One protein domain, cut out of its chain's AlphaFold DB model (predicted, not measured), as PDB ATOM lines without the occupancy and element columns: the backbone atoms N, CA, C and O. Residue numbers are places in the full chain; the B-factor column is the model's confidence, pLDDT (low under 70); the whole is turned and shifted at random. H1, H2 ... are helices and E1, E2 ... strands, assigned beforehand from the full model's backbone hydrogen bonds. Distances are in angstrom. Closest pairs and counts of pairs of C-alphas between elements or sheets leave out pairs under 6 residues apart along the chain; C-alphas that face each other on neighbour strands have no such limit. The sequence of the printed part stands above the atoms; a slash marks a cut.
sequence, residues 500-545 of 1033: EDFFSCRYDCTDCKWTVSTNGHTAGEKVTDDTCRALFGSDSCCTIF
ATOM      1  N   GLU A 500     185.452 252.031 300.990       66.06
ATOM      2  CA  GLU A 500     185.373 250.607 300.657       66.06
ATOM      3  C   GLU A 500     184.821 250.315 299.257       66.06
ATOM      4  O   GLU A 500     185.151 249.271 298.687       66.06
ATOM      5  N   ASP A 501     184.105 251.271 298.657       67.88
ATOM      6  CA  ASP A 501     183.719 251.242 297.241       67.88
ATOM      7  C   ASP A 501     184.952 251.217 296.308       67.88
ATOM      8  O   ASP A 501     184.860 250.773 295.164       67.88
ATOM      9  N   PHE A 502     186.120 251.658 296.801       70.44
ATOM     10  CA  PHE A 502     187.388 251.705 296.062       70.44
ATOM     11  C   PHE A 502     188.528 250.916 296.718       70.44
ATOM     12  O   PHE A 502     189.419 250.444 296.007       70.44
ATOM     13  N   PHE A 503     188.529 250.769 298.050       76.81
ATOM     14  CA  PHE A 503     189.692 250.327 298.820       76.81
ATOM     15  C   PHE A 503     189.375 249.341 299.950       76.81
ATOM     16  O   PHE A 503     188.571 249.598 300.839       76.81
ATOM     17  N   SER A 504     190.132 248.250 300.012       78.19
ATOM     18  CA  SER A 504     190.210 247.375 301.177       78.19
ATOM     19  C   SER A 504     191.438 247.772 301.991       78.19
ATOM     20  O   SER A 504     192.570 247.536 301.566       78.19
ATOM     21  N   CYS A 505     191.220 248.405 303.140       76.75
ATOM     22  CA  CYS A 505     192.268 248.841 304.064       76.75
ATOM     23  C   CYS A 505     192.203 248.059 305.380       76.75
ATOM     24  O   CYS A 505     191.126 247.689 305.854       76.75
ATOM     25  N   ARG A 506     193.356 247.868 306.030       77.56
ATOM     26  CA  ARG A 506     193.389 247.581 307.469       77.56
ATOM     27  C   ARG A 506     193.167 248.879 308.248       77.56
ATOM     28  O   ARG A 506     193.297 249.978 307.709       77.56
ATOM     29  N   TYR A 507     192.849 248.725 309.531       78.00
ATOM     30  CA  TYR A 507     192.594 249.827 310.459       78.00
ATOM     31  C   TYR A 507     193.690 250.908 310.421       78.00
ATOM     32  O   TYR A 507     194.875 250.602 310.251       78.00
ATOM     33  N   ASP A 508     193.264 252.164 310.563       80.56
ATOM     34  CA  ASP A 508     194.051 253.384 310.346       80.56
ATOM     35  C   ASP A 508     194.739 253.452 308.971       80.56
ATOM     36  O   ASP A 508     195.886 253.876 308.849       80.56
ATOM     37  N   CYS A 509     194.005 253.059 307.923       82.81
ATOM     38  CA  CYS A 509     194.415 253.165 306.515       82.81
ATOM     39  C   CYS A 509     195.718 252.432 306.177       82.81
ATOM     40  O   CYS A 509     196.467 252.819 305.281       82.81
ATOM     41  N   THR A 510     196.000 251.346 306.895       83.50
ATOM     42  CA  THR A 510     197.227 250.575 306.695       83.50
ATOM     43  C   THR A 510     197.043 249.492 305.628       83.50
ATOM     44  O   THR A 510     196.005 248.839 305.548       83.50
ATOM     45  N   ASP A 511     198.075 249.280 304.806       84.50
ATOM     46  CA  ASP A 511     198.139 248.207 303.795       84.50
ATOM     47  C   ASP A 511     196.944 248.180 302.810       84.50
ATOM     48  O   ASP A 511     196.483 247.108 302.411       84.50
ATOM     49  N   CYS A 512     196.436 249.365 302.443       86.75
ATOM     50  CA  CYS A 512     195.301 249.543 301.535       86.75
ATOM     51  C   CYS A 512     195.537 248.928 300.147       86.75
ATOM     52  O   CYS A 512     196.637 248.985 299.589       86.75
ATOM     53  N   LYS A 513     194.466 248.385 299.560       86.50
ATOM     54  CA  LYS A 513     194.437 247.805 298.211       86.50
ATOM     55  C   LYS A 513     193.176 248.198 297.462       86.50
ATOM     56  O   LYS A 513     192.139 248.349 298.095       86.50
ATOM     57  N   TRP A 514     193.230 248.276 296.139       80.94
ATOM     58  CA  TRP A 514     192.040 248.489 295.310       80.94
ATOM     59  C   TRP A 514     191.048 247.317 295.421       80.94
ATOM     60  O   TRP A 514     191.457 246.157 295.351       80.94
ATOM     61  N   THR A 515     189.751 247.595 295.581       69.69
ATOM     62  CA  THR A 515     188.664 246.590 295.499       69.69
ATOM     63  C   THR A 515     188.133 246.423 294.079       69.69
ATOM     64  O   THR A 515     187.647 245.351 293.729       69.69
ATOM     65  N   VAL A 516     188.270 247.464 293.261       65.56
ATOM     66  CA  VAL A 516     187.799 247.549 291.877       65.56
ATOM     67  C   VAL A 516     188.956 247.907 290.947       65.56
ATOM     68  O   VAL A 516     189.793 248.744 291.283       65.56
ATOM     69  N   SER A 517     189.000 247.293 289.764       64.25
ATOM     70  CA  SER A 517     189.940 247.691 288.712       64.25
ATOM     71  C   SER A 517     189.456 249.001 288.089       64.25
ATOM     72  O   SER A 517     188.418 249.024 287.435       64.25
ATOM     73  N   THR A 518     190.168 250.107 288.311       58.94
ATOM     74  CA  THR A 518     189.811 251.420 287.744       58.94
ATOM     75  C   THR A 518     191.067 252.219 287.438       58.94
ATOM     76  O   THR A 518     192.062 252.080 288.145       58.94
ATOM     77  N   ASN A 519     191.000 253.104 286.436       54.12
ATOM     78  CA  ASN A 519     192.018 254.129 286.182       54.12
ATOM     79  C   ASN A 519     193.454 253.582 286.212       54.12
ATOM     80  O   ASN A 519     194.284 254.117 286.935       54.12
ATOM     81  N   GLY A 520     193.737 252.488 285.500       56.59
ATOM     82  CA  GLY A 520     195.090 251.936 285.443       56.59
ATOM     83  C   GLY A 520     195.564 251.123 286.647       56.59
ATOM     84  O   GLY A 520     196.697 250.649 286.628       56.59
ATOM     85  N   HIS A 521     194.712 250.907 287.648       70.44
ATOM     86  CA  HIS A 521     194.987 250.008 288.767       70.44
ATOM     87  C   HIS A 521     194.131 248.741 288.701       70.44
ATOM     88  O   HIS A 521     192.995 248.777 288.215       70.44
ATOM     89  N   THR A 522     194.673 247.606 289.145       72.38
ATOM     90  CA  THR A 522     193.927 246.333 289.208       72.38
ATOM     91  C   THR A 522     193.407 246.056 290.618       72.38
ATOM     92  O   THR A 522     194.055 246.383 291.612       72.38
ATOM     93  N   ALA A 523     192.239 245.419 290.729       71.38
ATOM     94  CA  ALA A 523     191.741 244.936 292.014       71.38
ATOM     95  C   ALA A 523     192.790 244.035 292.706       71.38
ATOM     96  O   ALA A 523     193.330 243.103 292.111       71.38
ATOM     97  N   GLY A 524     193.088 244.320 293.976       72.94
ATOM     98  CA  GLY A 524     194.129 243.659 294.770       72.94
ATOM     99  C   GLY A 524     195.505 244.344 294.763       72.94
ATOM    100  O   GLY A 524     196.323 244.041 295.640       72.94
ATOM    101  N   GLU A 525     195.758 245.285 293.850       84.94
ATOM    102  CA  GLU A 525     196.964 246.121 293.829       84.94
ATOM    103  C   GLU A 525     197.026 247.036 295.063       84.94
ATOM    104  O   GLU A 525     195.999 247.541 295.520       84.94
ATOM    105  N   LYS A 526     198.224 247.258 295.620       88.75
ATOM    106  CA  LYS A 526     198.407 248.155 296.774       88.75
ATOM    107  C   LYS A 526     198.260 249.621 296.373       88.75
ATOM    108  O   LYS A 526     198.815 250.045 295.367       88.75
ATOM    109  N   VAL A 527     197.618 250.410 297.229       86.12
ATOM    110  CA  VAL A 527     197.487 251.864 297.081       86.12
ATOM    111  C   VAL A 527     198.114 252.576 298.283       86.12
ATOM    112  O   VAL A 527     198.065 252.079 299.408       86.12
ATOM    113  N   THR A 528     198.738 253.730 298.047       85.69
ATOM    114  CA  THR A 528     199.332 254.575 299.093       85.69
ATOM    115  C   THR A 528     198.491 255.827 299.324       85.69
ATOM    116  O   THR A 528     197.771 256.279 298.430       85.69
ATOM    117  N   ASP A 529     198.642 256.442 300.499       82.38
ATOM    118  CA  ASP A 529     198.043 257.749 300.790       82.38
ATOM    119  C   ASP A 529     198.475 258.820 299.771       82.38
ATOM    120  O   ASP A 529     197.660 259.652 299.386       82.38
ATOM    121  N   ASP A 530     199.704 258.757 299.243       78.19
ATOM    122  CA  ASP A 530     200.160 259.646 298.165       78.19
ATOM    123  C   ASP A 530     199.401 259.420 296.851       78.19
ATOM    124  O   ASP A 530     199.059 260.390 296.174       78.19
ATOM    125  N   THR A 531     199.078 258.171 296.494       80.12
ATOM    126  CA  THR A 531     198.215 257.864 295.340       80.12
ATOM    127  C   THR A 531     196.786 258.364 295.577       80.12
ATOM    128  O   THR A 531     196.190 258.965 294.683       80.12
ATOM    129  N   CYS A 532     196.249 258.219 296.790       77.00
ATOM    130  CA  CYS A 532     194.918 258.722 297.138       77.00
ATOM    131  C   CYS A 532     194.849 260.265 297.164       77.00
ATOM    132  O   CYS A 532     193.909 260.855 296.622       77.00
ATOM    133  N   ARG A 533     195.890 260.937 297.668       77.12
ATOM    134  CA  ARG A 533     196.083 262.395 297.592       77.12
ATOM    135  C   ARG A 533     196.223 262.865 296.153       77.12
ATOM    136  O   ARG A 533     195.660 263.888 295.771       77.12
ATOM    137  N   ALA A 534     196.942 262.094 295.345       68.50
ATOM    138  CA  ALA A 534     197.168 262.375 293.942       68.50
ATOM    139  C   ALA A 534     195.912 262.240 293.075       68.50
ATOM    140  O   ALA A 534     195.780 263.043 292.158       68.50
ATOM    141  N   LEU A 535     195.039 261.259 293.335       69.38
ATOM    142  CA  LEU A 535     193.857 260.955 292.516       69.38
ATOM    143  C   LEU A 535     192.567 261.640 292.993       69.38
ATOM    144  O   LEU A 535     191.787 262.083 292.152       69.38
ATOM    145  N   PHE A 536     192.360 261.734 294.311       73.62
ATOM    146  CA  PHE A 536     191.103 262.182 294.934       73.62
ATOM    147  C   PHE A 536     191.260 263.464 295.775       73.62
ATOM    148  O   PHE A 536     190.284 263.956 296.347       73.62
ATOM    149  N   GLY A 537     192.482 263.991 295.923       67.56
ATOM    150  CA  GLY A 537     192.772 265.190 296.723       67.56
ATOM    151  C   GLY A 537     192.612 265.010 298.240       67.56
ATOM    152  O   GLY A 537     192.348 265.983 298.940       67.56
ATOM    153  N   SER A 538     192.666 263.775 298.748       73.62
ATOM    154  CA  SER A 538     192.491 263.437 300.171       73.62
ATOM    155  C   SER A 538     193.812 263.010 300.795       73.62
ATOM    156  O   SER A 538     194.556 262.258 300.178       73.62
ATOM    157  N   ASP A 539     194.085 263.416 302.032       73.81
ATOM    158  CA  ASP A 539     195.325 263.064 302.736       73.81
ATOM    159  C   ASP A 539     195.520 261.564 302.951       73.81
ATOM    160  O   ASP A 539     196.658 261.124 303.103       73.81
ATOM    161  N   SER A 540     194.422 260.808 302.966       81.88
ATOM    162  CA  SER A 540     194.429 259.355 303.044       81.88
ATOM    163  C   SER A 540     193.285 258.730 302.251       81.88
ATOM    164  O   SER A 540     192.246 259.360 302.003       81.88
ATOM    165  N   CYS A 541     193.467 257.463 301.880       79.62
ATOM    166  CA  CYS A 541     192.464 256.658 301.196       79.62
ATOM    167  C   CYS A 541     191.161 256.528 302.002       79.62
ATOM    168  O   CYS A 541     190.093 256.639 301.412       79.62
ATOM    169  N   CYS A 542     191.193 256.390 303.337       80.88
ATOM    170  CA  CYS A 542     189.946 256.235 304.111       80.88
ATOM    171  C   CYS A 542     189.153 257.532 304.332       80.88
ATOM    172  O   CYS A 542     188.041 257.478 304.852       80.88
ATOM    173  N   THR A 543     189.710 258.698 303.996       81.06
ATOM    174  CA  THR A 543     189.050 259.995 304.219       81.06
ATOM    175  C   THR A 543     188.491 260.605 302.933       81.06
ATOM    176  O   THR A 543     187.988 261.723 302.977       81.06
ATOM    177  N   ILE A 544     188.534 259.895 301.791       78.31
ATOM    178  CA  ILE A 544     188.124 260.453 300.484       78.31
ATOM    179  C   ILE A 544     186.671 260.960 300.448       78.31
ATOM    180  O   ILE A 544     186.400 261.931 299.743       78.31
ATOM    181  N   PHE A 545     185.776 260.368 301.248       77.12
ATOM    182  CA  PHE A 545     184.367 260.769 301.374       77.12
ATOM    183  C   PHE A 545     184.033 261.525 302.669       77.12
ATOM    184  O   PHE A 545     182.910 262.006 302.811       77.12
TER     185      PHE A 545
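What this domain is: This is residues 500 to 545 of the 1033 residues of a protein of Naegleria fowleri (UniProt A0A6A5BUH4). Little regular structure is here: a short two-stranded hairpin, E1 and E2, and one short helix, H1, set apart from E1, are joined by a long loop, residues 515 to 528, that doubles back on itself. The printed part has 46 residues with E1, E2 and H1 in that order, a mixed class with under half of the residues in named elements. The two-stranded sheet, order E1 - E2, is antiparallel. The whole is compact, with a radius of gyration of the C-alphas of 9.3 A, and spans 21 by 21 by 16 A.

How they stand to each other: E1, residues 503 to 506, and E2, residues 510 to 514, form a hairpin, antiparallel at 160 degrees between directions. N 504 and O 513, 2.8 A apart, are within hydrogen-bond range. H1, residues 529 to 536, is apart from E1; its O i to N i+4 pairs are all within hydrogen-bond range.

Where its parts are: E1 begins at C-alpha 503 (189.692, 250.327, 298.820) and measures 9.8 A. E2 measures 12.7 A. H1 measures 10.1 A, ending at C-alpha 536 (191.103, 262.182, 294.934).

The domain as a whole: The farthest C-alphas, Tyr 507 and Gly 520, are 25.2 A apart. The printed part has no cut. The link E2 to H1 is long. Residues 500 to 501, 515 to 520, 534 to 535 and 537 are under pLDDT 70.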